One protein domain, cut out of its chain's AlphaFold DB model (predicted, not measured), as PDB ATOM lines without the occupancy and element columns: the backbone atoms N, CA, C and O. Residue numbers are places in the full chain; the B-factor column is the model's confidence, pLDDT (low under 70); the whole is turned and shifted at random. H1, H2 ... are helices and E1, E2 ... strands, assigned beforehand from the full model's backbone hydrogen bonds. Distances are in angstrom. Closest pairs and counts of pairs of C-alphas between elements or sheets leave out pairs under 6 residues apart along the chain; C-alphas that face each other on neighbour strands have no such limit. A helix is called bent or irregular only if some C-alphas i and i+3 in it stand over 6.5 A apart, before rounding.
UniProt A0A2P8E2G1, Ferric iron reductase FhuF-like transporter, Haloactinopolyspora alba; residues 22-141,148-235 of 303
ATOM      1  N   ALA A  22      27.477 -54.321 -61.850       87.62
ATOM      2  CA  ALA A  22      26.708 -53.461 -62.745       87.62
ATOM      3  C   ALA A  22      25.296 -53.148 -62.218       87.62
ATOM      4  O   ALA A  22      24.858 -52.003 -62.293       87.62
ATOM      5  N   LEU A  23      24.596 -54.129 -61.642       91.38
ATOM      6  CA  LEU A  23      23.245 -53.936 -61.111       91.38
ATOM      7  C   LEU A  23      23.257 -53.037 -59.868       91.38
ATOM      8  O   LEU A  23      22.410 -52.156 -59.731       91.38
ATOM      9  N   VAL A  24      24.267 -53.203 -59.005       93.88
ATOM     10  CA  VAL A  24      24.495 -52.327 -57.844       93.88
ATOM     11  C   VAL A  24      24.794 -50.893 -58.284       93.88
ATOM     12  O   VAL A  24      24.233 -49.950 -57.724       93.88
ATOM     13  N   ALA A  25      25.638 -50.720 -59.306       93.19
ATOM     14  CA  ALA A  25      25.958 -49.406 -59.854       93.19
ATOM     15  C   ALA A  25      24.707 -48.703 -60.405       93.19
ATOM     16  O   ALA A  25      24.448 -47.557 -60.040       93.19
ATOM     17  N   VAL A  26      23.887 -49.410 -61.193       95.31
ATOM     18  CA  VAL A  26      22.619 -48.877 -61.718       95.31
ATOM     19  C   VAL A  26      21.674 -48.472 -60.583       95.31
ATOM     20  O   VAL A  26      21.141 -47.364 -60.604       95.31
ATOM     21  N   ALA A  27      21.505 -49.315 -59.559       96.69
ATOM     22  CA  ALA A  27      20.655 -49.001 -58.408       96.69
ATOM     23  C   ALA A  27      21.090 -47.711 -57.696       96.69
ATOM     24  O   ALA A  27      20.266 -46.837 -57.416       96.69
ATOM     25  N   HIS A  28      22.393 -47.574 -57.436       96.94
ATOM     26  CA  HIS A  28      22.957 -46.399 -56.779       96.94
ATOM     27  C   HIS A  28      22.828 -45.138 -57.645       96.94
ATOM     28  O   HIS A  28      22.469 -44.071 -57.150       96.94
ATOM     29  N   GLU A  29      23.103 -45.231 -58.946       95.88
ATOM     30  CA  GLU A  29      22.981 -44.105 -59.872       95.88
ATOM     31  C   GLU A  29      21.545 -43.599 -59.984       95.88
ATOM     32  O   GLU A  29      21.326 -42.396 -59.853       95.88
ATOM     33  N   LEU A  30      20.574 -44.496 -60.161       96.38
ATOM     34  CA  LEU A  30      19.162 -44.127 -60.250       96.38
ATOM     35  C   LEU A  30      18.638 -43.529 -58.943       96.38
ATOM     36  O   LEU A  30      17.957 -42.503 -58.980       96.38
ATOM     37  N   GLY A  31      19.005 -44.106 -57.794       96.31
ATOM     38  CA  GLY A  31      18.623 -43.577 -56.483       96.31
ATOM     39  C   GLY A  31      19.136 -42.156 -56.231       96.31
ATOM     40  O   GLY A  31      18.424 -41.350 -55.644       96.31
ATOM     41  N   ARG A  32      20.325 -41.799 -56.742       96.00
ATOM     42  CA  ARG A  32      20.839 -40.418 -56.664       96.00
ATOM     43  C   ARG A  32      20.057 -39.424 -57.520       96.00
ATOM     44  O   ARG A  32      20.073 -38.239 -57.206       96.00
ATOM     45  N   VAL A  33      19.434 -39.877 -58.610       94.88
ATOM     46  CA  VAL A  33      18.601 -39.010 -59.453       94.88
ATOM     47  C   VAL A  33      17.277 -38.725 -58.753       94.88
ATOM     48  O   VAL A  33      16.858 -37.572 -58.681       94.88
ATOM     49  N   HIS A  34      16.605 -39.767 -58.254       95.31
ATOM     50  CA  HIS A  34      15.355 -39.626 -57.512       95.31
ATOM     51  C   HIS A  34      15.028 -40.904 -56.730       95.31
ATOM     52  O   HIS A  34      15.094 -42.002 -57.285       95.31
ATOM     53  N   ASP A  35      14.550 -40.771 -55.490       95.62
ATOM     54  CA  ASP A  35      14.235 -41.912 -54.615       95.62
ATOM     55  C   ASP A  35      13.231 -42.898 -55.233       95.62
ATOM     56  O   ASP A  35      13.322 -44.103 -55.020       95.62
ATOM     57  N   THR A  36      12.288 -42.425 -56.055       95.00
ATOM     58  CA  THR A  36      11.320 -43.324 -56.715       95.00
ATOM     59  C   THR A  36      11.947 -44.225 -57.777       95.00
ATOM     60  O   THR A  36      11.305 -45.186 -58.190       95.00
ATOM     61  N   PHE A  37      13.144 -43.901 -58.274       96.56
ATOM     62  CA  PHE A  37      13.888 -44.750 -59.209       96.56
ATOM     63  C   PHE A  37      14.746 -45.796 -58.489       96.56
ATOM     64  O   PHE A  37      15.303 -46.675 -59.146       96.56
ATOM     65  N   ALA A  38      14.862 -45.711 -57.162       96.69
ATOM     66  CA  ALA A  38      15.650 -46.646 -56.384       96.69
ATOM     67  C   ALA A  38      15.025 -48.048 -56.381       96.69
ATOM     68  O   ALA A  38      13.807 -48.233 -56.358       96.69
ATOM     69  N   PHE A  39      15.894 -49.052 -56.341       97.69
ATOM     70  CA  PHE A  39      15.552 -50.445 -56.085       97.69
ATOM     71  C   PHE A  39      16.678 -51.089 -55.269       97.69
ATOM     72  O   PHE A  39      17.759 -50.519 -55.119       97.69
ATOM     73  N   THR A  40      16.419 -52.266 -54.707       96.81
ATOM     74  CA  THR A  40      17.375 -52.989 -53.858       96.81
ATOM     75  C   THR A  40      18.084 -54.067 -54.682       96.81
ATOM     76  O   THR A  40      17.437 -55.040 -55.061       96.81
ATOM     77  N   PRO A  41      19.393 -53.953 -54.968       95.50
ATOM     78  CA  PRO A  41      20.138 -54.956 -55.727       95.50
ATOM     79  C   PRO A  41      20.623 -56.088 -54.801       95.50
ATOM     80  O   PRO A  41      21.782 -56.476 -54.837       95.50
ATOM     81  N   ALA A  42      19.788 -56.540 -53.870       93.38
ATOM     82  CA  ALA A  42      20.151 -57.531 -52.863       93.38
ATOM     83  C   ALA A  42      18.964 -58.450 -52.586       93.38
ATOM     84  O   ALA A  42      17.825 -58.128 -52.940       93.38
ATOM     85  N   ALA A  43      19.245 -59.596 -51.965       91.50
ATOM     86  CA  ALA A  43      18.201 -60.520 -51.555       91.50
ATOM     87  C   ALA A  43      17.210 -59.804 -50.618       91.50
ATOM     88  O   ALA A  43      17.645 -59.067 -49.730       91.50
ATOM     89  N   PRO A  44      15.896 -59.992 -50.824       93.38
ATOM     90  CA  PRO A  44      14.887 -59.503 -49.898       93.38
ATOM     91  C   PRO A  44      15.165 -59.985 -48.471       93.38
ATOM     92  O   PRO A  44      15.387 -61.176 -48.261       93.38
ATOM     93  N   ASP A  45      15.120 -59.072 -47.505       92.19
ATOM     94  CA  ASP A  45      15.237 -59.374 -46.077       92.19
ATOM     95  C   ASP A  45      14.124 -58.662 -45.292       92.19
ATOM     96  O   ASP A  45      13.737 -57.530 -45.618       92.19
ATOM     97  N   GLY A  46      13.605 -59.340 -44.270       91.88
ATOM     98  CA  GLY A  46      12.487 -58.899 -43.436       91.88
ATOM     99  C   GLY A  46      11.089 -59.216 -43.981       91.88
ATOM    100  O   GLY A  46      10.904 -59.920 -44.975       91.88
ATOM    101  N   ASP A  47      10.079 -58.686 -43.293       92.94
ATOM    102  CA  ASP A  47       8.671 -58.959 -43.579       92.94
ATOM    103  C   ASP A  47       8.141 -58.195 -44.807       92.94
ATOM    104  O   ASP A  47       8.624 -57.126 -45.184       92.94
ATOM    105  N   GLY A  48       7.078 -58.735 -45.413       93.44
ATOM    106  CA  GLY A  48       6.303 -58.061 -46.462       93.44
ATOM    107  C   GLY A  48       6.834 -58.230 -47.886       93.44
ATOM    108  O   GLY A  48       6.180 -57.776 -48.827       93.44
ATOM    109  N   TRP A  49       7.974 -58.896 -48.072       96.94
ATOM    110  CA  TRP A  49       8.490 -59.243 -49.393       96.94
ATOM    111  C   TRP A  49       7.722 -60.399 -50.026       96.94
ATOM    112  O   TRP A  49       7.450 -61.417 -49.391       96.94
ATOM    113  N   VAL A  50       7.403 -60.248 -51.308       95.75
ATOM    114  CA  VAL A  50       6.750 -61.272 -52.119       95.75
ATOM    115  C   VAL A  50       7.489 -61.386 -53.446       95.75
ATOM    116  O   VAL A  50       7.557 -60.420 -54.209       95.75
ATOM    117  N   ALA A  51       8.037 -62.571 -53.721       95.44
ATOM    118  CA  ALA A  51       8.598 -62.898 -55.029       95.44
ATOM    119  C   ALA A  51       7.484 -62.896 -56.083       95.44
ATOM    120  O   ALA A  51       6.423 -63.485 -55.863       95.44
ATOM    121  N   LEU A  52       7.713 -62.244 -57.225       94.56
ATOM    122  CA  LEU A  52       6.696 -62.098 -58.269       94.56
ATOM    123  C   LEU A  52       6.339 -63.444 -58.924       94.56
ATOM    124  O   LEU A  52       5.165 -63.654 -59.228       94.56
ATOM    125  N   SER A  53       7.285 -64.386 -59.039       92.25
ATOM    126  CA  SER A  53       7.014 -65.786 -59.440       92.25
ATOM    127  C   SER A  53       6.086 -66.537 -58.489       92.25
ATOM    128  O   SER A  53       5.360 -67.435 -58.911       92.25
ATOM    129  N   ALA A  54       6.099 -66.193 -57.201       92.12
ATOM    130  CA  ALA A  54       5.341 -66.896 -56.172       92.12
ATOM    131  C   ALA A  54       3.932 -66.315 -55.957       92.12
ATOM    132  O   ALA A  54       3.205 -66.761 -55.065       92.12
ATOM    133  N   VAL A  55       3.524 -65.308 -56.740       95.56
ATOM    134  CA  VAL A  55       2.221 -64.661 -56.562       95.56
ATOM    135  C   VAL A  55       1.096 -65.590 -57.007       95.56
ATOM    136  O   VAL A  55       0.872 -65.832 -58.191       95.56
ATOM    137  N   THR A  56       0.335 -66.075 -56.031       97.06
ATOM    138  CA  THR A  56      -0.855 -66.904 -56.251       97.06
ATOM    139  C   THR A  56      -2.131 -66.062 -56.318       97.06
ATOM    140  O   THR A  56      -2.181 -64.926 -55.843       97.06
ATOM    141  N   GLU A  57      -3.221 -66.636 -56.839       97.88
ATOM    142  CA  GLU A  57      -4.536 -65.978 -56.809       97.88
ATOM    143  C   GLU A  57      -5.001 -65.671 -55.373       97.88
ATOM    144  O   GLU A  57      -5.548 -64.598 -55.124       97.88
ATOM    145  N   ALA A  58      -4.720 -66.560 -54.412       98.00
ATOM    146  CA  ALA A  58      -5.028 -66.335 -52.999       98.00
ATOM    147  C   ALA A  58      -4.270 -65.121 -52.436       98.00
ATOM    148  O   ALA A  58      -4.852 -64.299 -51.725       98.00
ATOM    149  N   GLN A  59      -2.997 -64.961 -52.812       97.38
ATOM    150  CA  GLN A  59      -2.190 -63.805 -52.427       97.38
ATOM    151  C   GLN A  59      -2.764 -62.499 -52.998       97.38
ATOM    152  O   GLN A  59      -2.889 -61.508 -52.277       97.38
ATOM    153  N   VAL A  60      -3.177 -62.509 -54.270       98.38
ATOM    154  CA  VAL A  60      -3.857 -61.366 -54.905       98.38
ATOM    155  C   VAL A  60      -5.183 -61.055 -54.209       98.38
ATOM    156  O   VAL A  60      -5.499 -59.884 -53.992       98.38
ATOM    157  N   GLY A  61      -5.940 -62.080 -53.809       98.44
ATOM    158  CA  GLY A  61      -7.151 -61.940 -52.999       98.44
ATOM    159  C   GLY A  61      -6.893 -61.193 -51.693       98.44
ATOM    160  O   GLY A  61      -7.545 -60.183 -51.438       98.44
ATOM    161  N   ALA A  62      -5.874 -61.607 -50.936       97.75
ATOM    162  CA  ALA A  62      -5.493 -60.957 -49.682       97.75
ATOM    163  C   ALA A  62      -5.076 -59.485 -49.875       97.75
ATOM    164  O   ALA A  62      -5.446 -58.618 -49.079       97.75
ATOM    165  N   TRP A  63      -4.341 -59.172 -50.948       98.06
ATOM    166  CA  TRP A  63      -3.999 -57.786 -51.287       98.06
ATOM    167  C   TRP A  63      -5.233 -56.950 -51.613       98.06
ATOM    168  O   TRP A  63      -5.366 -55.822 -51.136       98.06
ATOM    169  N   LEU A  64      -6.152 -57.499 -52.410       98.38
ATOM    170  CA  LEU A  64      -7.393 -56.817 -52.744       98.38
ATOM    171  C   LEU A  64      -8.263 -56.598 -51.508       98.38
ATOM    172  O   LEU A  64      -8.855 -55.530 -51.401       98.38
ATOM    173  N   ASP A  65      -8.353 -57.558 -50.586       98.25
ATOM    174  CA  ASP A  65      -9.145 -57.434 -49.355       98.25
ATOM    175  C   ASP A  65      -8.651 -56.266 -48.508       98.25
ATOM    176  O   ASP A  65      -9.438 -55.386 -48.148       98.25
ATOM    177  N   ARG A  66      -7.332 -56.185 -48.309       97.19
ATOM    178  CA  ARG A  66      -6.695 -55.057 -47.624       97.19
ATOM    179  C   ARG A  66      -7.004 -53.724 -48.306       97.19
ATOM    180  O   ARG A  66      -7.466 -52.791 -47.657       97.19
ATOM    181  N   LEU A  67      -6.801 -53.643 -49.620       97.38
ATOM    182  CA  LEU A  67      -7.062 -52.423 -50.392       97.38
ATOM    183  C   LEU A  67      -8.553 -52.067 -50.463       97.38
ATOM    184  O   LEU A  67      -8.898 -50.904 -50.626       97.38
ATOM    185  N   THR A  68      -9.445 -53.049 -50.351       97.44
ATOM    186  CA  THR A  68     -10.897 -52.832 -50.331       97.44
ATOM    187  C   THR A  68     -11.324 -52.216 -49.014       97.44
ATOM    188  O   THR A  68     -12.118 -51.280 -49.029       97.44
ATOM    189  N   ALA A  69     -10.776 -52.698 -47.895       96.81
ATOM    190  CA  ALA A  69     -10.998 -52.088 -46.590       96.81
ATOM    191  C   ALA A  69     -10.527 -50.624 -46.580       96.81
ATOM    192  O   ALA A  69     -11.271 -49.746 -46.154       96.81
ATOM    193  N   ALA A  70      -9.347 -50.360 -47.146       95.31
ATOM    194  CA  ALA A  70      -8.808 -49.011 -47.307       95.31
ATOM    195  C   ALA A  70      -9.674 -48.107 -48.197       95.31
ATOM    196  O   ALA A  70      -9.909 -46.947 -47.881       95.31
ATOM    197  N   ALA A  71     -10.192 -48.652 -49.300       95.06
ATOM    198  CA  ALA A  71     -11.007 -47.927 -50.271       95.06
ATOM    199  C   ALA A  71     -12.504 -47.874 -49.898       95.06
ATOM    200  O   ALA A  71     -13.354 -47.866 -50.791       95.06
ATOM    201  N   GLY A  72     -12.852 -47.922 -48.608       95.00
ATOM    202  CA  GLY A  72     -14.240 -47.792 -48.142       95.00
ATOM    203  C   GLY A  72     -15.193 -48.889 -48.637       95.00
ATOM    204  O   GLY A  72     -16.387 -48.653 -48.791       95.00
ATOM    205  N   GLY A  73     -14.683 -50.085 -48.941       95.88
ATOM    206  CA  GLY A  73     -15.469 -51.198 -49.483       95.88
ATOM    207  C   GLY A  73     -15.527 -51.257 -51.015       95.88
ATOM    208  O   GLY A  73     -16.090 -52.202 -51.576       95.88
ATOM    209  N   HIS A  74     -14.923 -50.305 -51.734       95.88
ATOM    210  CA  HIS A  74     -14.970 -50.271 -53.196       95.88
ATOM    211  C   HIS A  74     -13.950 -51.215 -53.850       95.88
ATOM    212  O   HIS A  74     -12.836 -50.832 -54.216       95.88
ATOM    213  N   ARG A  75     -14.362 -52.465 -54.092       97.06
ATOM    214  CA  ARG A  75     -13.509 -53.522 -54.674       97.06
ATOM    215  C   ARG A  75     -12.876 -53.162 -56.028       97.06
ATOM    216  O   ARG A  75     -11.750 -53.560 -56.312       97.06
ATOM    217  N   THR A  76     -13.570 -52.400 -56.871       95.94
ATOM    218  CA  THR A  76     -13.044 -51.952 -58.175       95.94
ATOM    219  C   THR A  76     -11.984 -50.857 -58.039       95.94
ATOM    220  O   THR A  76     -11.012 -50.859 -58.794       95.94
ATOM    221  N   VAL A  77     -12.121 -49.963 -57.049       96.31
ATOM    222  CA  VAL A  77     -11.094 -48.969 -56.687       96.31
ATOM    223  C   VAL A  77      -9.849 -49.692 -56.174       96.31
ATOM    224  O   VAL A  77      -8.750 -49.444 -56.667       96.31
ATOM    225  N   ALA A  78     -10.030 -50.672 -55.282       97.38
ATOM    226  CA  ALA A  78      -8.952 -51.517 -54.772       97.38
ATOM    227  C   ALA A  78      -8.179 -52.226 -55.895       97.38
ATOM    228  O   ALA A  78      -6.950 -52.213 -55.907       97.38
ATOM    229  N   ALA A  79      -8.880 -52.780 -56.889       97.94
ATOM    230  CA  ALA A  79      -8.247 -53.415 -58.042       97.94
ATOM    231  C   ALA A  79      -7.463 -52.424 -58.916       97.94
ATOM    232  O   ALA A  79      -6.372 -52.743 -59.391       97.94
ATOM    233  N   SER A  80      -7.976 -51.202 -59.095       96.75
ATOM    234  CA  SER A  80      -7.229 -50.141 -59.773       96.75
ATOM    235  C   SER A  80      -5.972 -49.749 -58.991       96.75
ATOM    236  O   SER A  80      -4.904 -49.629 -59.589       96.75
ATOM    237  N   TYR A  81      -6.069 -49.591 -57.668       97.25
ATOM    238  CA  TYR A  81      -4.928 -49.281 -56.805       97.25
ATOM    239  C   TYR A  81      -3.883 -50.388 -56.792       97.25
ATOM    240  O   TYR A  81      -2.707 -50.062 -56.921       97.25
ATOM    241  N   LEU A  82      -4.288 -51.656 -56.721       98.19
ATOM    242  CA  LEU A  82      -3.376 -52.796 -56.794       98.19
ATOM    243  C   LEU A  82      -2.484 -52.697 -58.035       98.19
ATOM    244  O   LEU A  82      -1.263 -52.642 -57.917       98.19
ATOM    245  N   VAL A  83      -3.095 -52.587 -59.218       98.06
ATOM    246  CA  VAL A  83      -2.361 -52.529 -60.490       98.06
ATOM    247  C   VAL A  83      -1.489 -51.278 -60.557       98.06
ATOM    248  O   VAL A  83      -0.320 -51.357 -60.923       98.06
ATOM    249  N   LEU A  84      -2.027 -50.118 -60.171       97.00
ATOM    250  CA  LEU A  84      -1.305 -48.847 -60.219       97.00
ATOM    251  C   LEU A  84      -0.087 -48.817 -59.284       97.00
ATOM    252  O   LEU A  84       0.940 -48.254 -59.662       97.00
ATOM    253  N   ARG A  85      -0.211 -49.356 -58.067       97.56
ATOM    254  CA  ARG A  85       0.849 -49.354 -57.049       97.56
ATOM    255  C   ARG A  85       1.908 -50.407 -57.380       97.56
ATOM    256  O   ARG A  85       3.080 -50.055 -57.443       97.56
ATOM    257  N   LEU A  86       1.499 -51.632 -57.722       98.12
ATOM    258  CA  LEU A  86       2.425 -52.690 -58.142       98.12
ATOM    259  C   LEU A  86       3.217 -52.284 -59.390       98.12
ATOM    260  O   LEU A  86       4.444 -52.341 -59.393       98.12
ATOM    261  N   THR A  87       2.534 -51.792 -60.430       98.12
ATOM    262  CA  THR A  87       3.216 -51.307 -61.641       98.12
ATOM    263  C   THR A  87       4.133 -50.135 -61.320       98.12
ATOM    264  O   THR A  87       5.217 -50.044 -61.879       98.12
ATOM    265  N   GLY A  88       3.727 -49.243 -60.413       97.56
ATOM    266  CA  GLY A  88       4.581 -48.154 -59.946       97.56
ATOM    267  C   GLY A  88       5.892 -48.665 -59.346       97.56
ATOM    268  O   GLY A  88       6.945 -48.170 -59.729       97.56
ATOM    269  N   SER A  89       5.836 -49.680 -58.485       97.50
ATOM    270  CA  SER A  89       7.029 -50.269 -57.862       97.50
ATOM    271  C   SER A  89       7.938 -50.985 -58.863       97.50
ATOM    272  O   SER A  89       9.153 -50.908 -58.735       97.50
ATOM    273  N   VAL A  90       7.368 -51.690 -59.845       97.31
ATOM    274  CA  VAL A  90       8.139 -52.508 -60.801       97.31
ATOM    275  C   VAL A  90       8.645 -51.674 -61.979       97.31
ATOM    276  O   VAL A  90       9.821 -51.708 -62.330       97.31
ATOM    277  N   ALA A  91       7.757 -50.912 -62.613       97.38
ATOM    278  CA  ALA A  91       8.045 -50.268 -63.886       97.38
ATOM    279  C   ALA A  91       8.813 -48.952 -63.741       97.38
ATOM    280  O   ALA A  91       9.489 -48.547 -64.681       97.38
ATOM    281  N   THR A  92       8.730 -48.278 -62.591       97.69
ATOM    282  CA  THR A  92       9.436 -47.006 -62.378       97.69
ATOM    283  C   THR A  92      10.959 -47.142 -62.486       97.69
ATOM    284  O   THR A  92      11.526 -46.445 -63.330       97.69
ATOM    285  N   PRO A  93      11.635 -48.030 -61.729       97.75
ATOM    286  CA  PRO A  93      13.080 -48.231 -61.874       97.75
ATOM    287  C   PRO A  93      13.460 -48.769 -63.261       97.75
ATOM    288  O   PRO A  93      14.452 -48.326 -63.833       97.75
ATOM    289  N   LEU A  94      12.643 -49.654 -63.847       97.44
ATOM    290  CA  LEU A  94      12.883 -50.208 -65.185       97.44
ATOM    291  C   LEU A  94      12.887 -49.124 -66.269       97.44
ATOM    292  O   LEU A  94      13.819 -49.032 -67.064       97.44
ATOM    293  N   MET A  95      11.855 -48.278 -66.281       98.31
ATOM    294  CA  MET A  95      11.761 -47.175 -67.232       98.31
ATOM    295  C   MET A  95      12.829 -46.113 -66.968       98.31
ATOM    296  O   MET A  95      13.331 -45.527 -67.920       98.31
ATOM    297  N   ALA A  96      13.206 -45.870 -65.711       97.81
ATOM    298  CA  ALA A  96      14.284 -44.941 -65.385       97.81
ATOM    299  C   ALA A  96      15.639 -45.430 -65.923       97.81
ATOM    300  O   ALA A  96      16.321 -44.662 -66.598       97.81
ATOM    301  N   ALA A  97      15.991 -46.705 -65.715       97.44
ATOM    302  CA  ALA A  97      17.199 -47.315 -66.284       97.44
ATOM    303  C   ALA A  97      17.222 -47.197 -67.816       97.44
ATOM    304  O   ALA A  97      18.218 -46.781 -68.409       97.44
ATOM    305  N   TYR A  98      16.093 -47.490 -68.460       97.88
ATOM    306  CA  TYR A  98      15.973 -47.429 -69.911       97.88
ATOM    307  C   TYR A  98      16.111 -46.010 -70.463       97.88
ATOM    308  O   TYR A  98      16.865 -45.775 -71.406       97.88
ATOM    309  N   LEU A  99      15.394 -45.049 -69.882       97.31
ATOM    310  CA  LEU A  99      15.344 -43.686 -70.402       97.31
ATOM    311  C   LEU A  99      16.616 -42.898 -70.083       97.31
ATOM    312  O   LEU A  99      17.118 -42.199 -70.957       97.31
ATOM    313  N   LEU A 100      17.136 -43.014 -68.857       96.31
ATOM    314  CA  LEU A 100      18.283 -42.227 -68.389       96.31
ATOM    315  C   LEU A 100      19.627 -42.856 -68.751       96.31
ATOM    316  O   LEU A 100      20.603 -42.133 -68.920       96.31
ATOM    317  N   GLN A 101      19.693 -44.186 -68.830       95.25
ATOM    318  CA  GLN A 101      20.960 -44.907 -68.979       95.25
ATOM    319  C   GLN A 101      21.002 -45.791 -70.226       95.25
ATOM    320  O   GLN A 101      22.052 -46.345 -70.530       95.25
ATOM    321  N   GLY A 102      19.884 -45.950 -70.945       95.62
ATOM    322  CA  GLY A 102      19.810 -46.889 -72.062       95.62
ATOM    323  C   GLY A 102      20.001 -48.338 -71.619       95.62
ATOM    324  O   GLY A 102      20.570 -49.117 -72.371       95.62
ATOM    325  N   ARG A 103      19.581 -48.705 -70.400       95.81
ATOM    326  CA  ARG A 103      19.812 -50.037 -69.813       95.81
ATOM    327  C   ARG A 103      18.523 -50.814 -69.563       95.81
ATOM    328  O   ARG A 103      17.501 -50.235 -69.200       95.81
ATOM    329  N   GLY A 104      18.590 -52.133 -69.713       94.94
ATOM    330  CA  GLY A 104      17.553 -53.077 -69.296       94.94
ATOM    331  C   GLY A 104      17.846 -53.627 -67.900       94.94
ATOM    332  O   GLY A 104      18.971 -54.034 -67.617       94.94
ATOM    333  N   LEU A 105      16.847 -53.627 -67.009       94.94
ATOM    334  CA  LEU A 105      16.965 -54.283 -65.700       94.94
ATOM    335  C   LEU A 105      16.440 -55.719 -65.770       94.94
ATOM    336  O   LEU A 105      15.375 -55.910 -66.374       94.94
ATOM    337  N   PRO A 106      17.091 -56.690 -65.100       92.31
ATOM    338  CA  PRO A 106      16.713 -58.103 -65.110       92.31
ATOM    339  C   PRO A 106      15.464 -58.362 -64.258       92.31
ATOM    340  O   PRO A 106      15.516 -58.966 -63.192       92.31
ATOM    341  N   ILE A 107      14.318 -57.864 -64.711       90.88
ATOM    342  CA  ILE A 107      13.028 -58.184 -64.105       90.88
ATOM    343  C   ILE A 107      12.538 -59.479 -64.738       90.88
ATOM    344  O   ILE A 107      11.949 -59.464 -65.816       90.88
ATOM    345  N   ASP A 108      12.796 -60.590 -64.072       82.38
ATOM    346  CA  ASP A 108      12.160 -61.870 -64.353       82.38
ATOM    347  C   ASP A 108      11.350 -62.331 -63.134       82.38
ATOM    348  O   ASP A 108      11.346 -61.700 -62.073       82.38
ATOM    349  N   ASP A 109      10.569 -63.386 -63.321       73.00
ATOM    350  CA  ASP A 109       9.745 -63.965 -62.270       73.00
ATOM    351  C   ASP A 109      10.599 -64.622 -61.174       73.00
ATOM    352  O   ASP A 109      10.255 -64.514 -59.994       73.00
ATOM    353  N   GLU A 110      11.725 -65.242 -61.527       80.62
ATOM    354  CA  GLU A 110      12.632 -65.930 -60.596       80.62
ATOM    355  C   GLU A 110      13.321 -64.974 -59.595       80.62
ATOM    356  O   GLU A 110      13.484 -65.330 -58.425       80.62
ATOM    357  N   HIS A 111      13.677 -63.754 -60.005       84.00
ATOM    358  CA  HIS A 111      14.550 -62.861 -59.232       84.00
ATOM    359  C   HIS A 111      13.893 -61.549 -58.803       84.00
ATOM    360  O   HIS A 111      14.469 -60.846 -57.978       84.00
ATOM    361  N   ALA A 112      12.708 -61.186 -59.299       95.12
ATOM    362  CA  ALA A 112      12.045 -59.957 -58.866       95.12
ATOM    363  C   ALA A 112      11.149 -60.184 -57.641       95.12
ATOM    364  O   ALA A 112      10.248 -61.027 -57.647       95.12
ATOM    365  N   ALA A 113      11.329 -59.364 -56.607       97.06
ATOM    366  CA  ALA A 113      10.440 -59.327 -55.449       97.06
ATOM    367  C   ALA A 113       9.978 -57.902 -55.152       97.06
ATOM    368  O   ALA A 113      10.725 -56.938 -55.311       97.06
ATOM    369  N   VAL A 114       8.742 -57.770 -54.686       97.38
ATOM    370  CA  VAL A 114       8.169 -56.491 -54.256       97.38
ATOM    371  C   VAL A 114       7.858 -56.537 -52.774       97.38
ATOM    372  O   VAL A 114       7.437 -57.573 -52.258       97.38
ATOM    373  N   ARG A 115       8.046 -55.414 -52.086       97.06
ATOM    374  CA  ARG A 115       7.642 -55.272 -50.690       97.06
ATOM    375  C   ARG A 115       6.287 -54.594 -50.607       97.06
ATOM    376  O   ARG A 115       6.082 -53.547 -51.216       97.06
ATOM    377  N   LEU A 116       5.378 -55.198 -49.853       95.12
ATOM    378  CA  LEU A 116       4.096 -54.610 -49.497       95.12
ATOM    379  C   LEU A 116       4.157 -54.097 -48.057       95.12
ATOM    380  O   LEU A 116       4.109 -54.890 -47.117       95.12
ATOM    381  N   ASP A 117       4.204 -52.776 -47.898       94.25
ATOM    382  CA  ASP A 117       4.120 -52.097 -46.605       94.25
ATOM    383  C   ASP A 117       2.759 -51.402 -46.466       94.25
ATOM    384  O   ASP A 117       2.386 -50.528 -47.257       94.25
ATOM    385  N   GLY A 118       1.963 -51.862 -45.500       93.19
ATOM    386  CA  GLY A 118       0.556 -51.495 -45.380       93.19
ATOM    387  C   GLY A 118      -0.200 -51.761 -46.685       93.19
ATOM    388  O   GLY A 118      -0.459 -52.909 -47.060       93.19
ATOM    389  N   GLU A 119      -0.565 -50.690 -47.381       93.00
ATOM    390  CA  GLU A 119      -1.308 -50.729 -48.641       93.00
ATOM    391  C   GLU A 119      -0.455 -50.387 -49.875       93.00
ATOM    392  O   GLU A 119      -0.987 -50.283 -50.986       93.00
ATOM    393  N   GLN A 120       0.841 -50.130 -49.706       95.12
ATOM    394  CA  GLN A 120       1.721 -49.652 -50.769       95.12
ATOM    395  C   GLN A 120       2.745 -50.713 -51.154       95.12
ATOM    396  O   GLN A 120       3.325 -51.373 -50.299       95.12
ATOM    397  N   PHE A 121       2.996 -50.823 -52.456       96.81
ATOM    398  CA  PHE A 121       4.196 -51.489 -52.950       96.81
ATOM    399  C   PHE A 121       5.299 -50.443 -52.983       96.81
ATOM    400  O   PHE A 121       5.269 -49.553 -53.837       96.81
ATOM    401  N   ASP A 122       6.183 -50.482 -51.995       94.94
ATOM    402  CA  ASP A 122       7.095 -49.375 -51.718       94.94
ATOM    403  C   ASP A 122       8.533 -49.651 -52.170       94.94
ATOM    404  O   ASP A 122       9.300 -48.711 -52.370       94.94
ATOM    405  N   ARG A 123       8.897 -50.925 -52.371       95.94
ATOM    406  CA  ARG A 123      10.230 -51.325 -52.834       95.94
ATOM    407  C   ARG A 123      10.186 -52.474 -53.830       95.94
ATOM    408  O   ARG A 123       9.392 -53.404 -53.702       95.94
ATOM    409  N   LEU A 124      11.128 -52.424 -54.769       97.75
ATOM    410  CA  LEU A 124      11.513 -53.517 -55.659       97.75
ATOM    411  C   LEU A 124      12.890 -54.043 -55.239       97.75
ATOM    412  O   LEU A 124      13.791 -53.247 -54.962       97.75
ATOM    413  N   ALA A 125      13.061 -55.361 -55.232       97.31
ATOM    414  CA  ALA A 125      14.346 -56.029 -55.091       97.31
ATOM    415  C   ALA A 125      14.679 -56.839 -56.350       97.31
ATOM    416  O   ALA A 125      13.813 -57.529 -56.890       97.31
ATOM    417  N   LEU A 126      15.938 -56.735 -56.779       96.00
ATOM    418  CA  LEU A 126      16.556 -57.445 -57.900       96.00
ATOM    419  C   LEU A 126      17.922 -57.997 -57.429       96.00
ATOM    420  O   LEU A 126      18.954 -57.384 -57.692       96.00
ATOM    421  N   PRO A 127      17.962 -59.097 -56.655       92.25
ATOM    422  CA  PRO A 127      19.197 -59.703 -56.147       92.25
ATOM    423  C   PRO A 127      20.187 -60.172 -57.215       92.25
ATOM    424  O   PRO A 127      21.384 -60.250 -56.936       92.25
ATOM    425  N   ALA A 128      19.707 -60.535 -58.401       89.31
ATOM    426  CA  ALA A 128      20.503 -61.195 -59.425       89.31
ATOM    427  C   ALA A 128      20.034 -60.814 -60.835       89.31
ATOM    428  O   ALA A 128      19.054 -60.090 -61.009       89.31
ATOM    429  N   GLY A 129      20.762 -61.314 -61.833       86.75
ATOM    430  CA  GLY A 129      20.487 -61.086 -63.247       86.75
ATOM    431  C   GLY A 129      21.437 -60.081 -63.896       86.75
ATOM    432  O   GLY A 129      22.080 -59.268 -63.231       86.75
ATOM    433  N   ALA A 130      21.559 -60.172 -65.218       87.12
ATOM    434  CA  ALA A 130      22.431 -59.306 -66.001       87.12
ATOM    435  C   ALA A 130      21.708 -58.009 -66.390       87.12
ATOM    436  O   ALA A 130      20.521 -58.019 -66.689       87.12
ATOM    437  N   VAL A 131      22.442 -56.897 -66.400       90.25
ATOM    438  CA  VAL A 131      21.958 -55.633 -66.963       90.25
ATOM    439  C   VAL A 131      22.226 -55.651 -68.464       90.25
ATOM    440  O   VAL A 131      23.372 -55.835 -68.880       90.25
ATOM    441  N   GLU A 132      21.191 -55.454 -69.274       92.00
ATOM    442  CA  GLU A 132      21.358 -55.254 -70.713       92.00
ATOM    443  C   GLU A 132      21.747 -53.812 -71.001       92.00
ATOM    444  O   GLU A 132      21.272 -52.885 -70.340       92.00
ATOM    445  N   VAL A 133      22.590 -53.617 -72.012       91.88
ATOM    446  CA  VAL A 133      23.098 -52.292 -72.367       91.88
ATOM    447  C   VAL A 133      22.660 -51.904 -73.768       91.88
ATOM    448  O   VAL A 133      22.650 -52.720 -74.692       91.88
ATOM    449  N   GLY A 134      22.276 -50.643 -73.907       91.50
ATOM    450  CA  GLY A 134      21.864 -50.039 -75.159       91.50
ATOM    451  C   GLY A 134      23.040 -49.708 -76.072       91.50
ATOM    452  O   GLY A 134      24.208 -49.886 -75.709       91.50
ATOM    453  N   PRO A 135      22.752 -49.165 -77.265       88.19
ATOM    454  CA  PRO A 135      23.778 -48.923 -78.266       88.19
ATOM    455  C   PRO A 135      24.742 -47.796 -77.873       88.19
ATOM    456  O   PRO A 135      25.885 -47.813 -78.331       88.19
ATOM    457  N   ASP A 136      24.285 -46.875 -77.024       89.00
ATOM    458  CA  ASP A 136      24.997 -45.668 -76.595       89.00
ATOM    459  C   ASP A 136      25.685 -45.834 -75.222       89.00
ATOM    460  O   ASP A 136      26.230 -44.873 -74.681       89.00
ATOM    461  N   ASP A 137      25.641 -47.032 -74.627       88.75
ATOM    462  CA  ASP A 137      26.226 -47.270 -73.306       88.75
ATOM    463  C   ASP A 137      27.766 -47.290 -73.379       88.75
ATOM    464  O   ASP A 137      28.331 -48.068 -74.154       88.75
ATOM    465  N   PRO A 138      28.485 -46.502 -72.559       85.62
ATOM    466  CA  PRO A 138      29.947 -46.478 -72.571       85.62
ATOM    467  C   PRO A 138      30.592 -47.825 -72.215       85.62
ATOM    468  O   PRO A 138      31.747 -48.055 -72.571       85.62
ATOM    469  N   VAL A 139      29.880 -48.727 -71.526       83.50
ATOM    470  CA  VAL A 139      30.399 -50.064 -71.190       83.50
ATOM    471  C   VAL A 139      30.118 -51.113 -72.268       83.50
ATOM    472  O   VAL A 139      30.553 -52.254 -72.118       83.50
ATOM    473  N   ARG A 140      29.439 -50.748 -73.364       80.00
ATOM    474  CA  ARG A 140      29.063 -51.656 -74.459       80.00
ATOM    475  C   ARG A 140      30.247 -52.438 -75.029       80.00
ATOM    476  O   ARG A 140      30.143 -53.644 -75.224       80.00
ATOM    477  N   ASP A 141      31.368 -51.758 -75.252       76.38
ATOM    478  CA  ASP A 141      32.585 -52.359 -75.814       76.38
ATOM    479  C   ASP A 141      33.590 -52.787 -74.730       76.38
ATOM    480  O   ASP A 141      34.704 -53.230 -75.030       76.38
ATOM    481  N   ARG A 148      35.625 -62.219 -70.192       59.97
ATOM    482  CA  ARG A 148      34.259 -62.641 -70.526       59.97
ATOM    483  C   ARG A 148      33.599 -61.595 -71.428       59.97
ATOM    484  O   ARG A 148      33.915 -60.404 -71.321       59.97
ATOM    485  N   PRO A 149      32.697 -62.029 -72.330       55.53
ATOM    486  CA  PRO A 149      31.912 -61.104 -73.132       55.53
ATOM    487  C   PRO A 149      31.213 -60.104 -72.210       55.53
ATOM    488  O   PRO A 149      30.643 -60.501 -71.192       55.53
ATOM    489  N   GLY A 150      31.295 -58.821 -72.564       63.03
ATOM    490  CA  GLY A 150      30.555 -57.763 -71.889       63.03
ATOM    491  C   GLY A 150      29.036 -57.970 -71.987       63.03
ATOM    492  O   GLY A 150      28.570 -58.936 -72.602       63.03
ATOM    493  N   PRO A 151      28.245 -57.080 -71.369       71.56
ATOM    494  CA  PRO A 151      26.789 -57.144 -71.433       71.56
ATOM    495  C   PRO A 151      26.293 -57.224 -72.883       71.56
ATOM    496  O   PRO A 151      26.900 -56.655 -73.789       71.56
ATOM    497  N   VAL A 152      25.194 -57.954 -73.103       70.44
ATOM    498  CA  VAL A 152      24.634 -58.164 -74.446       70.44
ATOM    499  C   VAL A 152      24.179 -56.805 -74.993       70.44
ATOM    500  O   VAL A 152      23.272 -56.204 -74.411       70.44
ATOM    501  N   PRO A 153      24.791 -56.303 -76.083       79.62
ATOM    502  CA  PRO A 153      24.387 -55.045 -76.679       79.62
ATOM    503  C   PRO A 153      23.039 -55.222 -77.374       79.62
ATOM    504  O   PRO A 153      22.888 -56.078 -78.247       79.62
ATOM    505  N   LEU A 154      22.078 -54.384 -77.008       89.06
ATOM    506  CA  LEU A 154      20.764 -54.305 -77.633       89.06
ATOM    507  C   LEU A 154      20.591 -52.921 -78.259       89.06
ATOM    508  O   LEU A 154      21.140 -51.939 -77.764       89.06
ATOM    509  N   ASP A 155      19.836 -52.825 -79.349       93.75
ATOM    510  CA  ASP A 155      19.366 -51.523 -79.816       93.75
ATOM    511  C   ASP A 155      18.179 -51.029 -78.964       93.75
ATOM    512  O   ASP A 155      17.659 -51.729 -78.087       93.75
ATOM    513  N   HIS A 156      17.754 -49.785 -79.200       92.75
ATOM    514  CA  HIS A 156      16.661 -49.169 -78.443       92.75
ATOM    515  C   HIS A 156      15.318 -49.893 -78.624       92.75
ATOM    516  O   HIS A 156      14.507 -49.891 -77.694       92.75
ATOM    517  N   ASP A 157      15.082 -50.511 -79.784       95.56
ATOM    518  CA  ASP A 157      13.839 -51.223 -80.087       95.56
ATOM    519  C   ASP A 157      13.785 -52.580 -79.378       95.56
ATOM    520  O   ASP A 157      12.738 -52.929 -78.822       95.56
ATOM    521  N   ALA A 158      14.910 -53.296 -79.345       95.44
ATOM    522  CA  ALA A 158      15.094 -54.548 -78.624       95.44
ATOM    523  C   ALA A 158      15.026 -54.341 -77.104       95.44
ATOM    524  O   ALA A 158      14.401 -55.138 -76.407       95.44
ATOM    525  N   LEU A 159      15.580 -53.240 -76.576       95.50
ATOM    526  CA  LEU A 159      15.399 -52.875 -75.164       95.50
ATOM    527  C   LEU A 159      13.934 -52.595 -74.831       95.50
ATOM    528  O   LEU A 159      13.426 -53.087 -73.822       95.50
ATOM    529  N   ALA A 160      13.232 -51.839 -75.678       97.69
ATOM    530  CA  ALA A 160      11.811 -51.576 -75.474       97.69
ATOM    531  C   ALA A 160      10.976 -52.868 -75.523       97.69
ATOM    532  O   ALA A 160      10.009 -53.007 -74.768       97.69
ATOM    533  N   GLU A 161      11.335 -53.814 -76.395       97.56
ATOM    534  CA  GLU A 161      10.683 -55.125 -76.494       97.56
ATOM    535  C   GLU A 161      10.947 -55.971 -75.253       97.56
ATOM    536  O   GLU A 161       9.999 -56.470 -74.646       97.56
ATOM    537  N   LEU A 162      12.199 -56.041 -74.805       95.75
ATOM    538  CA  LEU A 162      12.584 -56.740 -73.586       95.75
ATOM    539  C   LEU A 162      11.822 -56.214 -72.364       95.75
ATOM    540  O   LEU A 162      11.259 -56.992 -71.595       95.75
ATOM    541  N   ILE A 163      11.745 -54.892 -72.206       97.19
ATOM    542  CA  ILE A 163      10.987 -54.235 -71.132       97.19
ATOM    543  C   ILE A 163       9.508 -54.613 -71.196       97.19
ATOM    544  O   ILE A 163       8.912 -54.961 -70.174       97.19
ATOM    545  N   ALA A 164       8.909 -54.563 -72.388       98.19
ATOM    546  CA  ALA A 164       7.514 -54.933 -72.577       98.19
ATOM    547  C   ALA A 164       7.265 -56.408 -72.232       98.19
ATOM    548  O   ALA A 164       6.307 -56.696 -71.518       98.19
ATOM    549  N   VAL A 165       8.134 -57.324 -72.668       97.25
ATOM    550  CA  VAL A 165       8.047 -58.754 -72.331       97.25
ATOM    551  C   VAL A 165       8.111 -58.952 -70.823       97.25
ATOM    552  O   VAL A 165       7.221 -59.580 -70.259       97.25
ATOM    553  N   ARG A 166       9.100 -58.361 -70.150       96.19
ATOM    554  CA  ARG A 166       9.274 -58.487 -68.695       96.19
ATOM    555  C   ARG A 166       8.065 -57.979 -67.921       96.19
ATOM    556  O   ARG A 166       7.524 -58.694 -67.081       96.19
ATOM    557  N   LEU A 167       7.588 -56.776 -68.249       97.50
ATOM    558  CA  LEU A 167       6.380 -56.213 -67.645       97.50
ATOM    559  C   LEU A 167       5.151 -57.082 -67.924       97.50
ATOM    560  O   LEU A 167       4.338 -57.294 -67.026       97.50
ATOM    561  N   HIS A 168       5.010 -57.593 -69.148       97.62
ATOM    562  CA  HIS A 168       3.905 -58.472 -69.504       97.62
ATOM    563  C   HIS A 168       3.924 -59.755 -68.669       97.62
ATOM    564  O   HIS A 168       2.904 -60.108 -68.074       97.62
ATOM    565  N   THR A 169       5.080 -60.408 -68.576       95.69
ATOM    566  CA  THR A 169       5.283 -61.644 -67.815       95.69
ATOM    567  C   THR A 169       4.930 -61.460 -66.344       95.69
ATOM    568  O   THR A 169       4.096 -62.201 -65.829       95.69
ATOM    569  N   VAL A 170       5.479 -60.442 -65.673       95.94
ATOM    570  CA  VAL A 170       5.282 -60.288 -64.220       95.94
ATOM    571  C   VAL A 170       3.904 -59.736 -63.840       95.94
ATOM    572  O   VAL A 170       3.386 -60.049 -62.770       95.94
ATOM    573  N   LEU A 171       3.277 -58.916 -64.693       97.50
ATOM    574  CA  LEU A 171       1.992 -58.284 -64.366       97.50
ATOM    575  C   LEU A 171       0.778 -59.115 -64.794       97.50
ATOM    576  O   LEU A 171      -0.287 -58.971 -64.187       97.50
ATOM    577  N   THR A 172       0.899 -59.977 -65.810       97.56
ATOM    578  CA  THR A 172      -0.240 -60.759 -66.325       97.56
ATOM    579  C   THR A 172      -0.907 -61.622 -65.250       97.56
ATOM    580  O   THR A 172      -2.121 -61.472 -65.088       97.56
ATOM    581  N   PRO A 173      -0.185 -62.444 -64.456       97.25
ATOM    582  CA  PRO A 173      -0.815 -63.290 -63.439       97.25
ATOM    583  C   PRO A 173      -1.633 -62.482 -62.423       97.25
ATOM    584  O   PRO A 173      -2.770 -62.837 -62.100       97.25
ATOM    585  N   VAL A 174      -1.097 -61.337 -61.985       97.88
ATOM    586  CA  VAL A 174      -1.760 -60.442 -61.028       97.88
ATOM    587  C   VAL A 174      -2.993 -59.782 -61.638       97.88
ATOM    588  O   VAL A 174      -4.054 -59.764 -61.015       97.88
ATOM    589  N   ILE A 175      -2.882 -59.255 -62.861       98.50
ATOM    590  CA  ILE A 175      -3.990 -58.597 -63.568       98.50
ATOM    591  C   ILE A 175      -5.121 -59.590 -63.848       98.50
ATOM    592  O   ILE A 175      -6.296 -59.247 -63.698       98.50
ATOM    593  N   GLU A 176      -4.799 -60.818 -64.245       98.06
ATOM    594  CA  GLU A 176      -5.795 -61.850 -64.522       98.06
ATOM    595  C   GLU A 176      -6.518 -62.300 -63.250       98.06
ATOM    596  O   GLU A 176      -7.753 -62.335 -63.239       98.06
ATOM    597  N   ALA A 177      -5.782 -62.553 -62.166       98.38
ATOM    598  CA  ALA A 177      -6.366 -62.846 -60.858       98.38
ATOM    599  C   ALA A 177      -7.251 -61.688 -60.370       98.38
ATOM    600  O   ALA A 177      -8.415 -61.893 -60.021       98.38
ATOM    601  N   ALA A 178      -6.762 -60.447 -60.430       98.19
ATOM    602  CA  ALA A 178      -7.529 -59.280 -60.006       98.19
ATOM    603  C   ALA A 178      -8.785 -59.057 -60.862       98.19
ATOM    604  O   ALA A 178      -9.834 -58.683 -60.336       98.19
ATOM    605  N   THR A 179      -8.716 -59.315 -62.172       97.94
ATOM    606  CA  THR A 179      -9.876 -59.230 -63.076       97.94
ATOM    607  C   THR A 179     -10.976 -60.196 -62.633       97.94
ATOM    608  O   THR A 179     -12.139 -59.796 -62.555       97.94
ATOM    609  N   ARG A 180     -10.620 -61.444 -62.293       98.00
ATOM    610  CA  ARG A 180     -11.572 -62.449 -61.790       98.00
ATOM    611  C   ARG A 180     -12.148 -62.060 -60.428       98.00
ATOM    612  O   ARG A 180     -13.366 -62.059 -60.256       98.00
ATOM    613  N   LEU A 181     -11.283 -61.680 -59.488       98.31
ATOM    614  CA  LEU A 181     -11.640 -61.448 -58.084       98.31
ATOM    615  C   LEU A 181     -12.374 -60.123 -57.831       98.31
ATOM    616  O   LEU A 181     -13.144 -60.019 -56.880       98.31
ATOM    617  N   ALA A 182     -12.135 -59.096 -58.648       97.31
ATOM    618  CA  ALA A 182     -12.727 -57.767 -58.466       97.31
ATOM    619  C   ALA A 182     -13.733 -57.372 -59.553       97.31
ATOM    620  O   ALA A 182     -14.337 -56.303 -59.456       97.31
ATOM    621  N   ARG A 183     -13.898 -58.195 -60.601       94.62
ATOM    622  CA  ARG A 183     -14.723 -57.894 -61.790       94.62
ATOM    623  C   ARG A 183     -14.386 -56.545 -62.436       94.62
ATOM    624  O   ARG A 183     -15.241 -55.895 -63.036       94.62
ATOM    625  N   TYR A 184     -13.133 -56.111 -62.316       95.50
ATOM    626  CA  TYR A 184     -12.648 -54.883 -62.933       95.50
ATOM    627  C   TYR A 184     -12.037 -55.191 -64.302       95.50
ATOM    628  O   TYR A 184     -11.414 -56.230 -64.496       95.50
ATOM    629  N   SER A 185     -12.249 -54.309 -65.280       97.06
ATOM    630  CA  SER A 185     -11.893 -54.592 -66.673       97.06
ATOM    631  C   SER A 185     -10.385 -54.791 -66.855       97.06
ATOM    632  O   SER A 185      -9.609 -53.862 -66.615       97.06
ATOM    633  N   ARG A 186      -9.985 -55.950 -67.401       98.00
ATOM    634  CA  ARG A 186      -8.603 -56.236 -67.837       98.00
ATOM    635  C   ARG A 186      -8.041 -55.115 -68.717       98.00
ATOM    636  O   ARG A 186      -6.897 -54.713 -68.550       98.00
ATOM    637  N   ALA A 187      -8.854 -54.569 -69.624       98.12
ATOM    638  CA  ALA A 187      -8.434 -53.481 -70.505       98.12
ATOM    639  C   ALA A 187      -8.148 -52.172 -69.752       98.12
ATOM    640  O   ALA A 187      -7.194 -51.462 -70.076       98.12
ATOM    641  N   ASN A 188      -8.939 -51.861 -68.720       97.50
ATOM    642  CA  ASN A 188      -8.675 -50.701 -67.869       97.50
ATOM    643  C   ASN A 188      -7.422 -50.911 -67.015       97.50
ATOM    644  O   ASN A 188      -6.661 -49.964 -66.848       97.50
ATOM    645  N   MET A 189      -7.170 -52.127 -66.519       98.12
ATOM    646  CA  MET A 189      -5.937 -52.439 -65.785       98.12
ATOM    647  C   MET A 189      -4.695 -52.251 -66.662       98.12
ATOM    648  O   MET A 189      -3.783 -51.537 -66.266       98.12
ATOM    649  N   TRP A 190      -4.679 -52.788 -67.884       98.62
ATOM    650  CA  TRP A 190      -3.554 -52.582 -68.807       98.62
ATOM    651  C   TRP A 190      -3.398 -51.131 -69.268       98.62
ATOM    652  O   TRP A 190      -2.284 -50.643 -69.434       98.62
ATOM    653  N   SER A 191      -4.499 -50.397 -69.411       98.38
ATOM    654  CA  SER A 191      -4.430 -48.955 -69.677       98.38
ATOM    655  C   SER A 191      -3.861 -48.184 -68.468       98.38
ATOM    656  O   SER A 191      -3.101 -47.238 -68.644       98.38
ATOM    657  N   ALA A 192      -4.130 -48.638 -67.239       97.81
ATOM    658  CA  ALA A 192      -3.503 -48.109 -66.027       97.81
ATOM    659  C   ALA A 192      -2.004 -48.463 -65.921       97.81
ATOM    660  O   ALA A 192      -1.235 -47.670 -65.375       97.81
ATOM    661  N   VAL A 193      -1.576 -49.611 -66.467       98.56
ATOM    662  CA  VAL A 193      -0.148 -49.936 -66.642       98.56
ATOM    663  C   VAL A 193       0.502 -48.911 -67.570       98.56
ATOM    664  O   VAL A 193       1.487 -48.288 -67.183       98.56
ATOM    665  N   ALA A 194      -0.091 -48.652 -68.742       98.38
ATOM    666  CA  ALA A 194       0.406 -47.637 -69.674       98.38
ATOM    667  C   ALA A 194       0.496 -46.246 -69.020       98.38
ATOM    668  O   ALA A 194       1.512 -45.564 -69.150       98.38
ATOM    669  N   ASP A 195      -0.514 -45.854 -68.237       98.06
ATOM    670  CA  ASP A 195      -0.501 -44.601 -67.472       98.06
ATOM    671  C   ASP A 195       0.659 -44.513 -66.471       98.06
ATOM    672  O   ASP A 195       1.156 -43.419 -66.193       98.06
ATOM    673  N   ARG A 196       1.098 -45.645 -65.908       97.38
ATOM    674  CA  ARG A 196       2.222 -45.689 -64.963       97.38
ATOM    675  C   ARG A 196       3.578 -45.595 -65.643       97.38
ATOM    676  O   ARG A 196       4.465 -44.986 -65.055       97.38
ATOM    677  N   LEU A 197       3.716 -46.082 -66.874       98.25
ATOM    678  CA  LEU A 197       4.949 -45.930 -67.659       98.25
ATOM    679  C   LEU A 197       5.245 -44.467 -68.020       98.25
ATOM    680  O   LEU A 197       6.404 -44.084 -68.146       98.25
ATOM    681  N   ALA A 198       4.214 -43.623 -68.117       97.31
ATOM    682  CA  ALA A 198       4.368 -42.197 -68.403       97.31
ATOM    683  C   ALA A 198       4.992 -41.379 -67.258       97.31
ATOM    684  O   ALA A 198       5.582 -40.329 -67.506       97.31
ATOM    685  N   GLY A 199       4.847 -41.819 -66.004       95.56
ATOM    686  CA  GLY A 199       5.389 -41.104 -64.842       95.56
ATOM    687  C   GLY A 199       6.919 -40.975 -64.884       95.56
ATOM    688  O   GLY A 199       7.421 -39.850 -64.851       95.56
ATOM    689  N   PRO A 200       7.659 -42.090 -65.015       96.12
ATOM    690  CA  PRO A 200       9.112 -42.078 -65.170       96.12
ATOM    691  C   PRO A 200       9.596 -41.231 -66.348       96.12
ATOM    692  O   PRO A 200      10.591 -40.538 -66.200       96.12
ATOM    693  N   ALA A 201       8.876 -41.213 -67.473       96.69
ATOM    694  CA  ALA A 201       9.222 -40.372 -68.622       96.69
ATOM    695  C   ALA A 201       9.175 -38.876 -68.289       96.69
ATOM    696  O   ALA A 201      10.098 -38.131 -68.607       96.69
ATOM    697  N   VAL A 202       8.120 -38.450 -67.592       96.75
ATOM    698  CA  VAL A 202       7.965 -37.069 -67.118       96.75
ATOM    699  C   VAL A 202       9.038 -36.708 -66.092       96.75
ATOM    700  O   VAL A 202       9.578 -35.605 -66.137       96.75
ATOM    701  N   LEU A 203       9.357 -37.615 -65.165       95.69
ATOM    702  CA  LEU A 203      10.406 -37.388 -64.168       95.69
ATOM    703  C   LEU A 203      11.795 -37.328 -64.814       95.69
ATOM    704  O   LEU A 203      12.554 -36.418 -64.508       95.69
ATOM    705  N   ALA A 204      12.109 -38.239 -65.736       93.81
ATOM    706  CA  ALA A 204      13.379 -38.261 -66.456       93.81
ATOM    707  C   ALA A 204      13.577 -37.000 -67.311       93.81
ATOM    708  O   ALA A 204      14.668 -36.440 -67.324       93.81
ATOM    709  N   ALA A 205      12.520 -36.503 -67.955       95.38
ATOM    710  CA  ALA A 205      12.567 -35.247 -68.694       95.38
ATOM    711  C   ALA A 205      12.774 -34.036 -67.766       95.38
ATOM    712  O   ALA A 205      13.693 -33.248 -67.963       95.38
ATOM    713  N   ASN A 206      11.957 -33.913 -66.713       94.56
ATOM    714  CA  ASN A 206      11.998 -32.749 -65.823       94.56
ATOM    715  C   ASN A 206      13.251 -32.701 -64.928       94.56
ATOM    716  O   ASN A 206      13.735 -31.613 -64.641       94.56
ATOM    717  N   LEU A 207      13.740 -33.849 -64.443       90.94
ATOM    718  CA  LEU A 207      14.867 -33.927 -63.498       90.94
ATOM    719  C   LEU A 207      16.185 -34.304 -64.178       90.94
ATOM    720  O   LEU A 207      17.242 -33.843 -63.766       90.94
ATOM    721  N   GLY A 208      16.129 -35.157 -65.201       84.19
ATOM    722  CA  GLY A 208      17.308 -35.647 -65.919       84.19
ATOM    723  C   GLY A 208      17.728 -34.774 -67.100       84.19
ATOM    724  O   GLY A 208      18.741 -35.069 -67.727       84.19
ATOM    725  N   GLY A 209      16.962 -33.726 -67.430       88.19
ATOM    726  CA  GLY A 209      17.257 -32.828 -68.550       88.19
ATOM    727  C   GLY A 209      17.143 -33.492 -69.926       88.19
ATOM    728  O   GLY A 209      17.714 -32.994 -70.895       88.19
ATOM    729  N   LEU A 210      16.443 -34.626 -70.016       94.00
ATOM    730  CA  LEU A 210      16.201 -35.306 -71.285       94.00
ATOM    731  C   LEU A 210      15.130 -34.587 -72.106       94.00
ATOM    732  O   LEU A 210      14.210 -33.986 -71.548       94.00
ATOM    733  N   ASP A 211      15.196 -34.731 -73.434       96.06
ATOM    734  CA  ASP A 211      14.128 -34.269 -74.321       96.06
ATOM    735  C   ASP A 211      12.794 -34.959 -73.956       96.06
ATOM    736  O   ASP A 211      12.696 -36.196 -74.030       96.06
ATOM    737  N   PRO A 212      11.754 -34.197 -73.562       96.19
ATOM    738  CA  PRO A 212      10.485 -34.778 -73.155       96.19
ATOM    739  C   PRO A 212       9.808 -35.591 -74.255       96.19
ATOM    740  O   PRO A 212       9.200 -36.624 -73.966       96.19
ATOM    741  N   HIS A 213       9.916 -35.154 -75.513       97.25
ATOM    742  CA  HIS A 213       9.291 -35.848 -76.634       97.25
ATOM    743  C   HIS A 213       9.969 -37.181 -76.918       97.25
ATOM    744  O   HIS A 213       9.270 -38.173 -77.121       97.25
ATOM    745  N   GLU A 214      11.297 -37.247 -76.876       97.00
ATOM    746  CA  GLU A 214      12.019 -38.507 -77.011       97.00
ATOM    747  C   GLU A 214      11.696 -39.481 -75.875       97.00
ATOM    748  O   GLU A 214      11.359 -40.639 -76.140       97.00
ATOM    749  N   CYS A 215      11.690 -39.016 -74.619       97.25
ATOM    750  CA  CYS A 215      11.274 -39.845 -73.481       97.25
ATOM    751  C   CYS A 215       9.862 -40.404 -73.686       97.25
ATOM    752  O   CYS A 215       9.585 -41.581 -73.419       97.25
ATOM    753  N   TRP A 216       8.963 -39.561 -74.194       97.88
ATOM    754  CA  TRP A 216       7.586 -39.929 -74.475       97.88
ATOM    755  C   TRP A 216       7.466 -40.940 -75.620       97.88
ATOM    756  O   TRP A 216       6.742 -41.928 -75.481       97.88
ATOM    757  N   ARG A 217       8.199 -40.747 -76.726       98.06
ATOM    758  CA  ARG A 217       8.247 -41.688 -77.859       98.06
ATOM    759  C   ARG A 217       8.739 -43.058 -77.420       98.06
ATOM    760  O   ARG A 217       8.068 -44.048 -77.702       98.06
ATOM    761  N   ARG A 218       9.851 -43.121 -76.682       97.81
ATOM    762  CA  ARG A 218      10.403 -44.380 -76.147       97.81
ATOM    763  C   ARG A 218       9.413 -45.096 -75.233       97.81
ATOM    764  O   ARG A 218       9.180 -46.294 -75.372       97.81
ATOM    765  N   THR A 219       8.748 -44.346 -74.358       98.38
ATOM    766  CA  THR A 219       7.697 -44.879 -73.477       98.38
ATOM    767  C   THR A 219       6.513 -45.434 -74.268       98.38
ATOM    768  O   THR A 219       6.029 -46.529 -73.976       98.38
ATOM    769  N   HIS A 220       6.058 -44.727 -75.305       97.88
ATOM    770  CA  HIS A 220       5.020 -45.231 -76.205       97.88
ATOM    771  C   HIS A 220       5.464 -46.478 -76.969       97.88
ATOM    772  O   HIS A 220       4.659 -47.395 -77.112       97.88
ATOM    773  N   GLY A 221       6.737 -46.553 -77.367       98.19
ATOM    774  CA  GLY A 221       7.322 -47.740 -77.981       98.19
ATOM    775  C   GLY A 221       7.161 -48.985 -77.108       98.19
ATOM    776  O   GLY A 221       6.728 -50.021 -77.614       98.19
ATOM    777  N   VAL A 222       7.415 -48.873 -75.799       98.56
ATOM    778  CA  VAL A 222       7.164 -49.948 -74.816       98.56
ATOM    779  C   VAL A 222       5.672 -50.295 -74.729       98.56
ATOM    780  O   VAL A 222       5.307 -51.470 -74.749       98.56
ATOM    781  N   VAL A 223       4.784 -49.295 -74.672       98.56
ATOM    782  CA  VAL A 223       3.323 -49.518 -74.633       98.56
ATOM    783  C   VAL A 223       2.820 -50.228 -75.896       98.56
ATOM    784  O   VAL A 223       1.954 -51.099 -75.804       98.56
ATOM    785  N   ASP A 224       3.357 -49.891 -77.068       98.50
ATOM    786  CA  ASP A 224       3.030 -50.558 -78.331       98.50
ATOM    787  C   ASP A 224       3.425 -52.031 -78.310       98.50
ATOM    788  O   ASP A 224       2.648 -52.887 -78.731       98.50
ATOM    789  N   ARG A 225       4.596 -52.340 -77.753       98.50
ATOM    790  CA  ARG A 225       5.091 -53.714 -77.618       98.50
ATOM    791  C   ARG A 225       4.281 -54.511 -76.600       98.50
ATOM    792  O   ARG A 225       3.924 -55.648 -76.883       98.50
ATOM    793  N   LEU A 226       3.857 -53.899 -75.490       98.44
ATOM    794  CA  LEU A 226       2.879 -54.510 -74.577       98.44
ATOM    795  C   LEU A 226       1.575 -54.863 -75.304       98.44
ATOM    796  O   LEU A 226       1.057 -55.969 -75.150       98.44
ATOM    797  N   ALA A 227       1.047 -53.942 -76.115       98.38
ATOM    798  CA  ALA A 227      -0.160 -54.200 -76.896       98.38
ATOM    799  C   ALA A 227       0.046 -55.326 -77.924       98.38
ATOM    800  O   ALA A 227      -0.837 -56.169 -78.086       98.38
ATOM    801  N   ALA A 228       1.215 -55.384 -78.568       98.12
ATOM    802  CA  ALA A 228       1.575 -56.448 -79.503       98.12
ATOM    803  C   ALA A 228       1.693 -57.830 -78.831       98.12
ATOM    804  O   ALA A 228       1.355 -58.834 -79.454       98.12
ATOM    805  N   LEU A 229       2.080 -57.880 -77.551       98.25
ATOM    806  CA  LEU A 229       2.079 -59.094 -76.720       98.25
ATOM    807  C   LEU A 229       0.671 -59.539 -76.279       98.25
ATOM    808  O   LEU A 229       0.522 -60.577 -75.638       98.25
ATOM    809  N   GLY A 230      -0.375 -58.779 -76.618       98.06
ATOM    810  CA  GLY A 230      -1.764 -59.103 -76.294       98.06
ATOM    811  C   GLY A 230      -2.320 -58.384 -75.063       98.06
ATOM    812  O   GLY A 230      -3.449 -58.673 -74.655       98.06
ATOM    813  N   ALA A 231      -1.598 -57.420 -74.479       98.12
ATOM    814  CA  ALA A 231      -2.153 -56.555 -73.441       98.12
ATOM    815  C   ALA A 231      -3.251 -55.640 -74.030       98.12
ATOM    816  O   ALA A 231      -2.957 -54.805 -74.889       98.12
ATOM    817  N   PRO A 232      -4.519 -55.712 -73.576       98.00
ATOM    818  CA  PRO A 232      -5.612 -54.912 -74.136       98.00
ATOM    819  C   PRO A 232      -5.589 -53.436 -73.679       98.00
ATOM    820  O   PRO A 232      -6.513 -52.965 -73.013       98.00
ATOM    821  N   VAL A 233      -4.552 -52.678 -74.044       97.94
ATOM    822  CA  VAL A 233      -4.427 -51.236 -73.766       97.94
ATOM    823  C   VAL A 233      -5.398 -50.453 -74.660       97.94
ATOM    824  O   VAL A 233      -5.186 -50.316 -75.863       97.94
ATOM    825  N   ARG A 234      -6.479 -49.920 -74.079       95.81
ATOM    826  CA  ARG A 234      -7.518 -49.153 -74.802       95.81
ATOM    827  C   ARG A 234      -7.354 -47.648 -74.685       95.81
ATOM    828  O   ARG A 234      -7.773 -46.911 -75.574       95.81
ATOM    829  N   ARG A 235      -6.818 -47.184 -73.561       96.69
ATOM    830  CA  ARG A 235      -6.556 -45.771 -73.301       96.69
ATOM    831  C   ARG A 235      -5.076 -45.611 -73.015       96.69
ATOM    832  O   ARG A 235      -4.481 -46.456 -72.354       96.69
TER     833      ARG A 235
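Overview. This is residues 22 to 141 and 148 to 235 of the 303 residues of the protein "Ferric iron reductase FhuF-like transporter" of Haloactinopolyspora alba (UniProt A0A2P8E2G1). A long bent helix, H3, runs through a compact helical body, with a small three-stranded sheet covering one side of its first arm and the helical hairpin H5-H6 packed on another side. H1 crosses H3b near one end of the body, while H2 and H4b pack on H3a near the other. The printed part has 208 residues with six named helices and three named strands, in the order H1 E1 H2 H3 E2 E3 H4 H5 H6; the class is mostly helix, and the sheet E1-E2-E3 is antiparallel. It is compact, with a radius of gyration of the C-alphas of 16.5 A and spans of 53 by 38 by 29 A.

Along the chain. H1, residues 22 to 33, begins at C-alpha 22 (26.708, -53.461, -62.745) and is 16.9 A long. E1 is residues 49 to 51, 6.7 A, and H2 residues 57 to 70, 19.9 A. H3, residues 75 to 101, was assigned as one helix by its hydrogen bonds but is bent, C-alphas 90 and 93 being 6.6 A apart; its arms are H3a, residues 75 to 90, 22.5 A, and H3b, residues 93 to 101, 11.1 A. E2 is residues 113 to 117, 13.1 A, and E3 residues 120 to 125, 14.8 A. H4, residues 156 to 182, likewise assigned as one helix, is bent, with C-alphas 170 and 173 6.8 A apart; its arms are H4a, residues 156 to 170, 21.3 A, and H4b, residues 173 to 182, 14.0 A. H5, residues 186 to 208, is 33.2 A long. H6, residues 212 to 228, 24.3 A, ends at C-alpha 228 (1.575, -56.448, -79.503).

Arrangement. H3 is the hub, touching five other helices. H3a is on one face of the sheet, two layers, at a height of 9.6 A. E2 and E3 form a hairpin, with N 115 and O 123 2.9 A apart; between E1 and E2, N 50 and O 114 are 2.8 A apart. H3a touches H5 at a steep tilt of 40 degrees, closest at the C-alphas of Gly 88 and Arg 196, 6.1 A. H5 and H6 form a helical hairpin, closest at the C-alphas of Ala 205 and Pro 212, 4.9 A. H6 touches H4a, closest at the C-alphas of Ala 160 and Val 222, 5.0 A. Every O i to N i+4 pair is within hydrogen-bond range in H1, H2, H3a, H3b, H4a, H4b and H6, and 16 of 19 in H5.

Size, cuts and confidence. The C-alphas of Gly 72 and Arg 148 are the two farthest apart, 55.4 A. Residues 142 to 147 are not printed; C-alphas 141 and 148 are 11.7 A apart across the cut. The links H1 to E1 and H3 to E2 are long. Mean pLDDT of the printed part is 94.5; residues 148 to 150 are under 70.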